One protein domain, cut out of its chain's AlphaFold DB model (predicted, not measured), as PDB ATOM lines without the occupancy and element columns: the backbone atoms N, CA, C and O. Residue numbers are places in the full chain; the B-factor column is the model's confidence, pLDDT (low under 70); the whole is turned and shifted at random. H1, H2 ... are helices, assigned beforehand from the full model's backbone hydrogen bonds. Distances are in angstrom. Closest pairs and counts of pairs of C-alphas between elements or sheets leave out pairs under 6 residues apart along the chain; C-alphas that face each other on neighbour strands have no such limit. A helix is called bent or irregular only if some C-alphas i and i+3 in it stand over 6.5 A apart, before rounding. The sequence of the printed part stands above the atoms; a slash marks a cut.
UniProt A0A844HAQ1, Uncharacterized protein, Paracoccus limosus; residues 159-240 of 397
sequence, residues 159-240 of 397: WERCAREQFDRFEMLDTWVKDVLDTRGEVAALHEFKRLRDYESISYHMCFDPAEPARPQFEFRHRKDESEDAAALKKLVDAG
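This is residues 159 to 240 of the 397 residues of an uncharacterized protein of Paracoccus limosus (UniProt A0A844HAQ1). Two helices, H1b and H2, lie side by side as a helical hairpin; H1a, the first arm of the bent helix H1, makes a corner with the last part of H2, its residues 196 to 200, and H3 packs steeply across the other side of the hairpin's H2, at residues 190 to 194. A long loop, residues 202 to 225, joins H2 to H3, and its residues 210 to 215 stick out at one end of the long axis. The printed part has 82 residues with three named helices, H1, H2 and H3 in this order, and no named strand: the class is all helix. The whole is only just loose, close to compact, with a radius of gyration of the C-alphas of 14.3 A, and its elongated outline spans 46 by 24 by 18 A.

Begin at residue 159, where H1, residues 159 to 184, starts; by its hydrogen bonds it was assigned as one helix, but it is bent, with C-alphas 167 and 170 8.0 A apart. Its arms H1a, residues 159 to 167, and H1b, residues 170 to 184, stand about perpendicular at 78 degrees, and they are close but not clearly touching, with the closest C-alphas, those of Glu 165 and Met 172, 7.6 A apart. After a tight link of one residue comes H2, residues 186 to 201, which touches H1b at a shallow tilt of 20 degrees, opposite ways, a helical hairpin; look at Leu 181 and Ala 189, whose C-alphas are the closest at 4.7 A. H1a touches H2 at residues 196 to 200 of H2 alone, about perpendicular at 85 degrees, with the C-alphas of Gln 166 and Tyr 199 closest at 5.3 A. Farther on, H3, residues 226 to 238, touches H2 with its residues 229 to 233 alone, and H2 touches H3 with residues 190 to 194 alone; the closest C-alphas, those of Lys 194 and Asp 229, are 6.5 A apart. Their tilt is steep at 69 degrees, only just short of about perpendicular, and they run opposite ways. Of these 3 touching pairs 1 is at a shallow tilt, and the helix packing is only just mostly crossed, with more pairs at large angles than at small ones. H1b and H3 are near each other, while H1a and H3 are apart. In H1a every O i to N i+4 pair is within hydrogen-bond range; in H1b 9 of 11 are, in H2 9 of 12 and in H3 7 of 9.

Find C-alpha 159 at (55.478, 26.682, 143.043); from there H1a runs 12.2 A to C-alpha 167. H1b runs 20.5 A from C-alpha 170 to C-alpha 184, and H2 runs 22.8 A from C-alpha 186 at (39.509, 45.922, 129.622) to C-alpha 201. H3 runs 18.9 A from C-alpha 226 and ends at C-alpha 238, at (37.945, 40.244, 118.134).

Look for the two C-alphas farthest apart, those of Ala 211 and Asp 238, at 47.1 A. The printed part has no cut. The link from H2 to H3, 24 residues, is long; its residues 210 to 215 stand free. The mean pLDDT of the printed part is 71.7, and 30 residues are under 70, namely 167 to 172, 174 to 175, 199 to 207, 217 to 227 and 239 to 240.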
ATOM      1  N   TRP A 159      54.979  27.466 144.164       81.06
ATOM      2  CA  TRP A 159      55.478  26.682 143.043       81.06
ATOM      3  C   TRP A 159      54.383  25.903 142.349       81.06
ATOM      4  O   TRP A 159      54.235  26.034 141.142       81.06
ATOM      5  N   GLU A 160      53.602  25.133 143.096       81.31
ATOM      6  CA  GLU A 160      52.496  24.341 142.560       81.31
ATOM      7  C   GLU A 160      51.523  25.220 141.782       81.31
ATOM      8  O   GLU A 160      51.119  24.864 140.677       81.31
ATOM      9  N   ARG A 161      51.203  26.406 142.315       80.31
ATOM     10  CA  ARG A 161      50.385  27.384 141.602       80.31
ATOM     11  C   ARG A 161      51.053  27.836 140.301       80.31
ATOM     12  O   ARG A 161      50.426  27.748 139.255       80.31
ATOM     13  N   CYS A 162      52.307  28.285 140.344       77.19
ATOM     14  CA  CYS A 162      53.002  28.788 139.152       77.19
ATOM     15  C   CYS A 162      53.200  27.701 138.084       77.19
ATOM     16  O   CYS A 162      53.046  27.980 136.901       77.19
ATOM     17  N   ALA A 163      53.516  26.469 138.491       75.38
ATOM     18  CA  ALA A 163      53.668  25.330 137.597       75.38
ATOM     19  C   ALA A 163      52.342  25.001 136.900       75.38
ATOM     20  O   ALA A 163      52.313  24.917 135.676       75.38
ATOM     21  N   ARG A 164      51.234  24.894 137.649       72.25
ATOM     22  CA  ARG A 164      49.894  24.677 137.071       72.25
ATOM     23  C   ARG A 164      49.515  25.791 136.101       72.25
ATOM     24  O   ARG A 164      49.186  25.515 134.955       72.25
ATOM     25  N   GLU A 165      49.663  27.048 136.521       74.88
ATOM     26  CA  GLU A 165      49.382  28.202 135.659       74.88
ATOM     27  C   GLU A 165      50.252  28.205 134.394       74.88
ATOM     28  O   GLU A 165      49.767  28.558 133.327       74.88
ATOM     29  N   GLN A 166      51.508  27.753 134.464       74.25
ATOM     30  CA  GLN A 166      52.371  27.617 133.292       74.25
ATOM     31  C   GLN A 166      51.869  26.554 132.305       74.25
ATOM     32  O   GLN A 166      51.905  26.800 131.093       74.25
ATOM     33  N   PHE A 167      51.460  25.378 132.793       67.56
ATOM     34  CA  PHE A 167      50.978  24.279 131.948       67.56
ATOM     35  C   PHE A 167      49.634  24.609 131.298       67.56
ATOM     36  O   PHE A 167      49.489  24.406 130.092       67.56
ATOM     37  N   ASP A 168      48.728  25.225 132.054       69.75
ATOM     38  CA  ASP A 168      47.340  25.442 131.637       69.75
ATOM     39  C   ASP A 168      47.093  26.859 131.093       69.75
ATOM     40  O   ASP A 168      45.963  27.226 130.769       69.75
ATOM     41  N   ARG A 169      48.148  27.677 130.946       69.06
ATOM     42  CA  ARG A 169      48.040  29.104 130.584       69.06
ATOM     43  C   ARG A 169      47.178  29.377 129.358       69.06
ATOM     44  O   ARG A 169      46.514  30.399 129.331       69.06
ATOM     45  N   PHE A 170      47.207  28.520 128.336       64.69
ATOM     46  CA  PHE A 170      46.437  28.755 127.111       64.69
ATOM     47  C   PHE A 170      44.936  28.643 127.375       64.69
ATOM     48  O   PHE A 170      44.173  29.486 126.921       64.69
ATOM     49  N   GLU A 171      44.531  27.660 128.175       64.94
ATOM     50  CA  GLU A 171      43.137  27.481 128.572       64.94
ATOM     51  C   GLU A 171      42.706  28.592 129.538       64.94
ATOM     52  O   GLU A 171      41.622  29.152 129.396       64.94
ATOM     53  N   MET A 172      43.594  28.998 130.450       68.88
ATOM     54  CA  MET A 172      43.356  30.122 131.361       68.88
ATOM     55  C   MET A 172      43.301  31.479 130.645       68.88
ATOM     56  O   MET A 172      42.552  32.357 131.062       68.88
ATOM     57  N   LEU A 173      44.074  31.685 129.574       71.75
ATOM     58  CA  LEU A 173      44.013  32.900 128.755       71.75
ATOM     59  C   LEU A 173      42.635  33.043 128.105       71.75
ATOM     60  O   LEU A 173      42.107  34.151 128.041       71.75
ATOM     61  N   ASP A 174      42.040  31.932 127.677       65.31
ATOM     62  CA  ASP A 174      40.729  31.937 127.039       65.31
ATOM     63  C   ASP A 174      39.582  32.135 128.050       65.31
ATOM     64  O   ASP A 174      38.592  32.800 127.733       65.31
ATOM     65  N   THR A 175      39.713  31.617 129.277       66.31
ATOM     66  CA  THR A 175      38.644  31.659 130.293       66.31
ATOM     67  C   THR A 175      38.813  32.795 131.308       66.31
ATOM     68  O   THR A 175      37.899  33.594 131.507       66.31
ATOM     69  N   TRP A 176      39.982  32.947 131.934       76.06
ATOM     70  CA  TRP A 176      40.188  33.904 133.031       76.06
ATOM     71  C   TRP A 176      40.284  35.352 132.547       76.06
ATOM     72  O   TRP A 176      39.771  36.262 133.198       76.06
ATOM     73  N   VAL A 177      40.912  35.594 131.396       77.50
ATOM     74  CA  VAL A 177      41.035  36.958 130.849       77.50
ATOM     75  C   VAL A 177      39.674  37.487 130.420       77.50
ATOM     76  O   VAL A 177      39.348  38.636 130.719       77.50
ATOM     77  N   LYS A 178      38.856  36.636 129.793       74.62
ATOM     78  CA  LYS A 178      37.448  36.923 129.506       74.62
ATOM     79  C   LYS A 178      36.677  37.211 130.790       74.62
ATOM     80  O   LYS A 178      35.949  38.196 130.869       74.62
ATOM     81  N   ASP A 179      36.899  36.407 131.828       70.62
ATOM     82  CA  ASP A 179      36.222  36.582 133.104       70.62
ATOM     83  C   ASP A 179      36.464  37.963 133.715       70.62
ATOM     84  O   ASP A 179      35.536  38.622 134.206       70.62
ATOM     85  N   VAL A 180      37.725  38.385 133.685       80.38
ATOM     86  CA  VAL A 180      38.163  39.690 134.166       80.38
ATOM     87  C   VAL A 180      37.674  40.805 133.237       80.38
ATOM     88  O   VAL A 180      37.260  41.847 133.739       80.38
ATOM     89  N   LEU A 181      37.645  40.588 131.920       79.31
ATOM     90  CA  LEU A 181      37.105  41.542 130.949       79.31
ATOM     91  C   LEU A 181      35.637  41.858 131.233       79.31
ATOM     92  O   LEU A 181      35.279  43.020 131.407       79.31
ATOM     93  N   ASP A 182      34.819  40.822 131.370       75.69
ATOM     94  CA  ASP A 182      33.380  40.934 131.591       75.69
ATOM     95  C   ASP A 182      33.025  41.557 132.953       75.69
ATOM     96  O   ASP A 182      32.020  42.251 133.082       75.69
ATOM     97  N   THR A 183      33.810  41.276 134.001       80.25
ATOM     98  CA  THR A 183      33.470  41.675 135.385       80.25
ATOM     99  C   THR A 183      34.188  42.930 135.860       80.25
ATOM    100  O   THR A 183      33.698  43.625 136.749       80.25
ATOM    101  N   ARG A 184      35.375  43.211 135.316       81.19
ATOM    102  CA  ARG A 184      36.293  44.252 135.803       81.19
ATOM    103  C   ARG A 184      36.819  45.159 134.687       81.19
ATOM    104  O   ARG A 184      37.538  46.111 134.990       81.19
ATOM    105  N   GLY A 185      36.437  44.910 133.433       78.62
ATOM    106  CA  GLY A 185      36.751  45.747 132.280       78.62
ATOM    107  C   GLY A 185      38.120  45.482 131.646       78.62
ATOM    108  O   GLY A 185      38.960  44.740 132.160       78.62
ATOM    109  N   GLU A 186      38.355  46.141 130.509       79.81
ATOM    110  CA  GLU A 186      39.509  45.922 129.622       79.81
ATOM    111  C   GLU A 186      40.870  46.102 130.299       79.81
ATOM    112  O   GLU A 186      41.794  45.336 130.046       79.81
ATOM    113  N   VAL A 187      41.004  47.084 131.196       80.75
ATOM    114  CA  VAL A 187      42.275  47.355 131.891       80.75
ATOM    115  C   VAL A 187      42.670  46.183 132.790       80.75
ATOM    116  O   VAL A 187      43.831  45.774 132.812       80.75
ATOM    117  N   ALA A 188      41.704  45.617 133.516       81.94
ATOM    118  CA  ALA A 188      41.949  44.468 134.373       81.94
ATOM    119  C   ALA A 188      42.229  43.211 133.535       81.94
ATOM    120  O   ALA A 188      43.127  42.443 133.878       81.94
ATOM    121  N   ALA A 189      41.518  43.033 132.417       81.06
ATOM    122  CA  ALA A 189      41.746  41.923 131.495       81.06
ATOM    123  C   ALA A 189      43.139  41.981 130.871       81.06
ATOM    124  O   ALA A 189      43.827  40.970 130.819       81.06
ATOM    125  N   LEU A 190      43.597  43.169 130.470       81.38
ATOM    126  CA  LEU A 190      44.948  43.370 129.955       81.38
ATOM    127  C   LEU A 190      46.013  43.031 130.996       81.38
ATOM    128  O   LEU A 190      47.009  42.400 130.657       81.38
ATOM    129  N   HIS A 191      45.805  43.409 132.256       82.62
ATOM    130  CA  HIS A 191      46.719  43.032 133.330       82.62
ATOM    131  C   HIS A 191      46.765  41.508 133.533       82.62
ATOM    132  O   HIS A 191      47.845  40.938 133.679       82.62
ATOM    133  N   GLU A 192      45.613  40.838 133.510       82.88
ATOM    134  CA  GLU A 192      45.532  39.381 133.661       82.88
ATOM    135  C   GLU A 192      46.129  38.635 132.458       82.88
ATOM    136  O   GLU A 192      46.874  37.670 132.619       82.88
ATOM    137  N   PHE A 193      45.875  39.136 131.251       81.94
ATOM    138  CA  PHE A 193      46.448  38.635 130.009       81.94
ATOM    139  C   PHE A 193      47.976  38.729 130.019       81.94
ATOM    140  O   PHE A 193      48.656  37.743 129.740       81.94
ATOM    141  N   LYS A 194      48.519  39.890 130.410       80.19
ATOM    142  CA  LYS A 194      49.962  40.100 130.594       80.19
ATOM    143  C   LYS A 194      50.540  39.104 131.600       80.19
ATOM    144  O   LYS A 194      51.481  38.387 131.274       80.19
ATOM    145  N   ARG A 195      49.911  38.982 132.775       81.69
ATOM    146  CA  ARG A 195      50.317  38.045 133.833       81.69
ATOM    147  C   ARG A 195      50.407  36.606 133.321       81.69
ATOM    148  O   ARG A 195      51.385  35.926 133.607       81.69
ATOM    149  N   LEU A 196      49.411  36.138 132.567       77.50
ATOM    150  CA  LEU A 196      49.394  34.785 131.999       77.50
ATOM    151  C   LEU A 196      50.406  34.610 130.853       77.50
ATOM    152  O   LEU A 196      51.023  33.551 130.734       77.50
ATOM    153  N   ARG A 197      50.645  35.646 130.040       77.31
ATOM    154  CA  ARG A 197      51.686  35.627 129.002       77.31
ATOM    155  C   ARG A 197      53.102  35.662 129.561       77.31
ATOM    156  O   ARG A 197      53.994  35.093 128.934       77.31
ATOM    157  N   ASP A 198      53.324  36.241 130.737       74.19
ATOM    158  CA  ASP A 198      54.629  36.185 131.402       74.19
ATOM    159  C   ASP A 198      55.050  34.730 131.678       74.19
ATOM    160  O   ASP A 198      56.238  34.409 131.580       74.19
ATOM    161  N   TYR A 199      54.100  33.806 131.879       69.88
ATOM    162  CA  TYR A 199      54.388  32.369 131.986       69.88
ATOM    163  C   TYR A 199      54.931  31.739 130.689       69.88
ATOM    164  O   TYR A 199      55.623  30.723 130.755       69.88
ATOM    165  N   GLU A 200      54.700  32.334 129.509       65.69
ATOM    166  CA  GLU A 200      55.343  31.903 128.250       65.69
ATOM    167  C   GLU A 200      56.855  32.151 128.261       65.69
ATOM    168  O   GLU A 200      57.601  31.531 127.507       65.69
ATOM    169  N   SER A 201      57.300  33.107 129.075       62.38
ATOM    170  CA  SER A 201      58.676  33.591 129.114       62.38
ATOM    171  C   SER A 201      59.507  32.958 130.234       62.38
ATOM    172  O   SER A 201      60.673  33.319 130.416       62.38
ATOM    173  N   ILE A 202      58.926  32.013 130.981       61.88
ATOM    174  CA  ILE A 202      59.613  31.308 132.060       61.88
ATOM    175  C   ILE A 202      60.857  30.621 131.500       61.88
ATOM    176  O   ILE A 202      60.797  29.805 130.578       61.88
ATOM    177  N   SER A 203      62.006  30.961 132.079       56.16
ATOM    178  CA  SER A 203      63.263  30.290 131.774       56.16
ATOM    179  C   SER A 203      63.163  28.839 132.258       56.16
ATOM    180  O   SER A 203      62.897  28.603 133.437       56.16
ATOM    181  N   TYR A 204      63.404  27.860 131.378       49.03
ATOM    182  CA  TYR A 204      63.346  26.404 131.645       49.03
ATOM    183  C   TYR A 204      64.355  25.894 132.702       49.03
ATOM    184  O   TYR A 204      64.526  24.691 132.894       49.03
ATOM    185  N   HIS A 205      65.020  26.815 133.394       52.78
ATOM    186  CA  HIS A 205      66.153  26.600 134.278       52.78
ATOM    187  C   HIS A 205      65.800  26.645 135.764       52.78
ATOM    188  O   HIS A 205      66.671  26.446 136.605       52.78
ATOM    189  N   MET A 206      64.523  26.717 136.136       59.41
ATOM    190  CA  MET A 206      64.161  26.819 137.553       59.41
ATOM    191  C   MET A 206      63.792  25.484 138.184       59.41
ATOM    192  O   MET A 206      63.239  24.596 137.532       59.41
ATOM    193  N   CYS A 207      64.145  25.351 139.457       63.41
ATOM    194  CA  CYS A 207      63.925  24.186 140.300       63.41
ATOM    195  C   CYS A 207      63.576  24.641 141.705       63.41
ATOM    196  O   CYS A 207      64.175  25.594 142.199       63.41
ATOM    197  N   PHE A 208      62.659  23.931 142.357       72.81
ATOM    198  CA  PHE A 208      62.364  24.172 143.760       72.81
ATOM    199  C   PHE A 208      63.555  23.740 144.627       72.81
ATOM    200  O   PHE A 208      63.942  22.572 144.598       72.81
ATOM    201  N   ASP A 209      64.125  24.663 145.401       77.25
ATOM    202  CA  ASP A 209      65.223  24.415 146.336       77.25
ATOM    203  C   ASP A 209      64.743  24.577 147.794       77.25
ATOM    204  O   ASP A 209      64.628  25.701 148.305       77.25
ATOM    205  N   PRO A 210      64.488  23.465 148.513       75.81
ATOM    206  CA  PRO A 210      64.074  23.515 149.909       75.81
ATOM    207  C   PRO A 210      65.193  23.977 150.856       75.81
ATOM    208  O   PRO A 210      64.897  24.293 152.007       75.81
ATOM    209  N   ALA A 211      66.462  24.024 150.434       76.06
ATOM    210  CA  ALA A 211      67.556  24.552 151.253       76.06
ATOM    211  C   ALA A 211      67.548  26.086 151.295       76.06
ATOM    212  O   ALA A 211      67.992  26.684 152.274       76.06
ATOM    213  N   GLU A 212      67.007  26.724 150.256       76.75
ATOM    214  CA  GLU A 212      66.965  28.176 150.111       76.75
ATOM    215  C   GLU A 212      65.552  28.681 149.756       76.75
ATOM    216  O   GLU A 212      65.380  29.432 148.794       76.75
ATOM    217  N   PRO A 213      64.518  28.371 150.565       75.94
ATOM    218  CA  PRO A 213      63.118  28.681 150.246       75.94
ATOM    219  C   PRO A 213      62.807  30.187 150.214       75.94
ATOM    220  O   PRO A 213      61.714  30.597 149.826       75.94
ATOM    221  N   ALA A 214      63.748  31.018 150.670       77.19
ATOM    222  CA  ALA A 214      63.660  32.472 150.609       77.19
ATOM    223  C   ALA A 214      64.068  33.043 149.241       77.19
ATOM    224  O   ALA A 214      63.681  34.168 148.929       77.19
ATOM    225  N   ARG A 215      64.844  32.305 148.434       74.69
ATOM    226  CA  ARG A 215      65.165  32.739 147.071       74.69
ATOM    227  C   ARG A 215      63.912  32.651 146.195       74.69
ATOM    228  O   ARG A 215      63.083  31.765 146.431       74.69
ATOM    229  N   PRO A 216      63.747  33.542 145.202       70.62
ATOM    230  CA  PRO A 216      62.730  33.362 144.179       70.62
ATOM    231  C   PRO A 216      62.886  31.976 143.556       70.62
ATOM    232  O   PRO A 216      63.944  31.635 143.042       70.62
ATOM    233  N   GLN A 217      61.839  31.165 143.665       69.81
ATOM    234  CA  GLN A 217      61.808  29.847 143.033       69.81
ATOM    235  C   GLN A 217      61.318  29.959 141.577       69.81
ATOM    236  O   GLN A 217      61.501  29.043 140.789       69.81
ATOM    237  N   PHE A 218      60.716  31.102 141.223       68.06
ATOM    238  CA  PHE A 218      60.330  31.467 139.864       68.06
ATOM    239  C   PHE A 218      60.834  32.866 139.521       68.06
ATOM    240  O   PHE A 218      60.735  33.792 140.323       68.06
ATOM    241  N   GLU A 219      61.302  33.005 138.293       63.78
ATOM    242  CA  GLU A 219      61.743  34.205 137.618       63.78
ATOM    243  C   GLU A 219      61.014  34.249 136.280       63.78
ATOM    244  O   GLU A 219      61.130  33.359 135.429       63.78
ATOM    245  N   PHE A 220      60.235  35.304 136.106       65.25
ATOM    246  CA  PHE A 220      59.638  35.637 134.829       65.25
ATOM    247  C   PHE A 220      60.679  36.424 134.036       65.25
ATOM    248  O   PHE A 220      61.274  37.370 134.564       65.25
ATOM    249  N   ARG A 221      60.922  36.068 132.770       59.66
ATOM    250  CA  ARG A 221      61.688  36.967 131.907       59.66
ATOM    251  C   ARG A 221      60.802  38.171 131.645       59.66
ATOM    252  O   ARG A 221      59.861  38.077 130.869       59.66
ATOM    253  N   HIS A 222      61.109  39.301 132.274       55.44
ATOM    254  CA  HIS A 222      60.409  40.549 131.990       55.44
ATOM    255  C   HIS A 222      60.412  40.814 130.477       55.44
ATOM    256  O   HIS A 222      61.460  41.099 129.885       55.44
ATOM    257  N   ARG A 223      59.242  40.694 129.841       55.31
ATOM    258  CA  ARG A 223      59.047  41.119 128.455       55.31
ATOM    259  C   ARG A 223      59.061  42.645 128.430       55.31
ATOM    260  O   ARG A 223      58.417  43.290 129.248       55.31
ATOM    261  N   LYS A 224      59.862  43.218 127.529       51.12
ATOM    262  CA  LYS A 224      60.104  44.668 127.472       51.12
ATOM    263  C   LYS A 224      59.023  45.460 126.729       51.12
ATOM    264  O   LYS A 224      59.003  46.672 126.892       51.12
ATOM    265  N   ASP A 225      58.152  44.814 125.950       57.88
ATOM    266  CA  ASP A 225      57.214  45.511 125.060       57.88
ATOM    267  C   ASP A 225      55.745  45.266 125.421       57.88
ATOM    268  O   ASP A 225      55.115  44.297 125.004       57.88
ATOM    269  N   GLU A 226      55.173  46.205 126.173       57.41
ATOM    270  CA  GLU A 226      53.765  46.183 126.577       57.41
ATOM    271  C   GLU A 226      52.781  46.434 125.415       57.41
ATOM    272  O   GLU A 226      51.593  46.118 125.534       57.41
ATOM    273  N   SER A 227      53.242  47.013 124.297       57.78
ATOM    274  CA  SER A 227      52.383  47.345 123.150       57.78
ATOM    275  C   SER A 227      51.930  46.119 122.357       57.78
ATOM    276  O   SER A 227      50.873  46.156 121.726       57.78
ATOM    277  N   GLU A 228      52.692  45.022 122.398       70.88
ATOM    278  CA  GLU A 228      52.328  43.776 121.713       70.88
ATOM    279  C   GLU A 228      51.190  43.034 122.426       70.88
ATOM    280  O   GLU A 228      50.350  42.415 121.770       70.88
ATOM    281  N   ASP A 229      51.106  43.141 123.756       74.38
ATOM    282  CA  ASP A 229      50.081  42.463 124.555       74.38
ATOM    283  C   ASP A 229      48.692  43.062 124.357       74.38
ATOM    284  O   ASP A 229      47.719  42.325 124.231       74.38
ATOM    285  N   ALA A 230      48.586  44.390 124.260       76.25
ATOM    286  CA  ALA A 230      47.311  45.049 123.985       76.25
ATOM    287  C   ALA A 230      46.769  44.675 122.594       76.25
ATOM    288  O   ALA A 230      45.576  44.416 122.434       76.25
ATOM    289  N   ALA A 231      47.649  44.590 121.590       80.56
ATOM    290  CA  ALA A 231      47.276  44.148 120.250       80.56
ATOM    291  C   ALA A 231      46.895  42.656 120.213       80.56
ATOM    292  O   ALA A 231      45.955  42.283 119.511       80.56
ATOM    293  N   ALA A 232      47.596  41.804 120.968       75.69
ATOM    294  CA  ALA A 232      47.292  40.378 121.074       75.69
ATOM    295  C   ALA A 232      45.969  40.118 121.813       75.69
ATOM    296  O   ALA A 232      45.149  39.344 121.320       75.69
ATOM    297  N   LEU A 233      45.718  40.819 122.925       76.88
ATOM    298  CA  LEU A 233      44.435  40.773 123.625       76.88
ATOM    299  C   LEU A 233      43.303  41.231 122.707       76.88
ATOM    300  O   LEU A 233      42.283  40.559 122.620       76.88
ATOM    301  N   LYS A 234      43.491  42.333 121.972       79.75
ATOM    302  CA  LYS A 234      42.484  42.814 121.023       79.75
ATOM    303  C   LYS A 234      42.162  41.772 119.949       79.75
ATOM    304  O   LYS A 234      40.995  41.532 119.689       79.75
ATOM    305  N   LYS A 235      43.166  41.088 119.391       78.94
ATOM    306  CA  LYS A 235      42.938  39.974 118.451       78.94
ATOM    307  C   LYS A 235      42.144  38.821 119.075       78.94
ATOM    308  O   LYS A 235      41.323  38.233 118.385       78.94
ATOM    309  N   LEU A 236      42.382  38.497 120.348       71.44
ATOM    310  CA  LEU A 236      41.631  37.466 121.082       71.44
ATOM    311  C   LEU A 236      40.181  37.877 121.359       71.44
ATOM    312  O   LEU A 236      39.273  37.067 121.179       71.44
ATOM    313  N   VAL A 237      39.965  39.141 121.731       71.88
ATOM    314  CA  VAL A 237      38.634  39.742 121.899       71.88
ATOM    315  C   VAL A 237      37.880  39.735 120.566       71.88
ATOM    316  O   VAL A 237      36.756  39.243 120.509       71.88
ATOM    317  N   ASP A 238      38.517  40.202 119.487       74.75
ATOM    318  CA  ASP A 238      37.945  40.244 118.134       74.75
ATOM    319  C   ASP A 238      37.650  38.828 117.589       74.75
ATOM    320  O   ASP A 238      36.717  38.642 116.808       74.75
ATOM    321  N   ALA A 239      38.416  37.816 118.018       66.75
ATOM    322  CA  ALA A 239      38.186  36.400 117.712       66.75
ATOM    323  C   ALA A 239      37.127  35.730 118.614       66.75
ATOM    324  O   ALA A 239      36.705  34.609 118.323       66.75
ATOM    325  N   GLY A 240      36.677  36.404 119.679       61.34
ATOM    326  CA  GLY A 240      35.493  36.041 120.458       61.34
ATOM    327  C   GLY A 240      35.681  35.125 121.677       61.34
ATOM    328  O   GLY A 240      34.669  34.613 122.141       61.34
TER     329      GLY A 240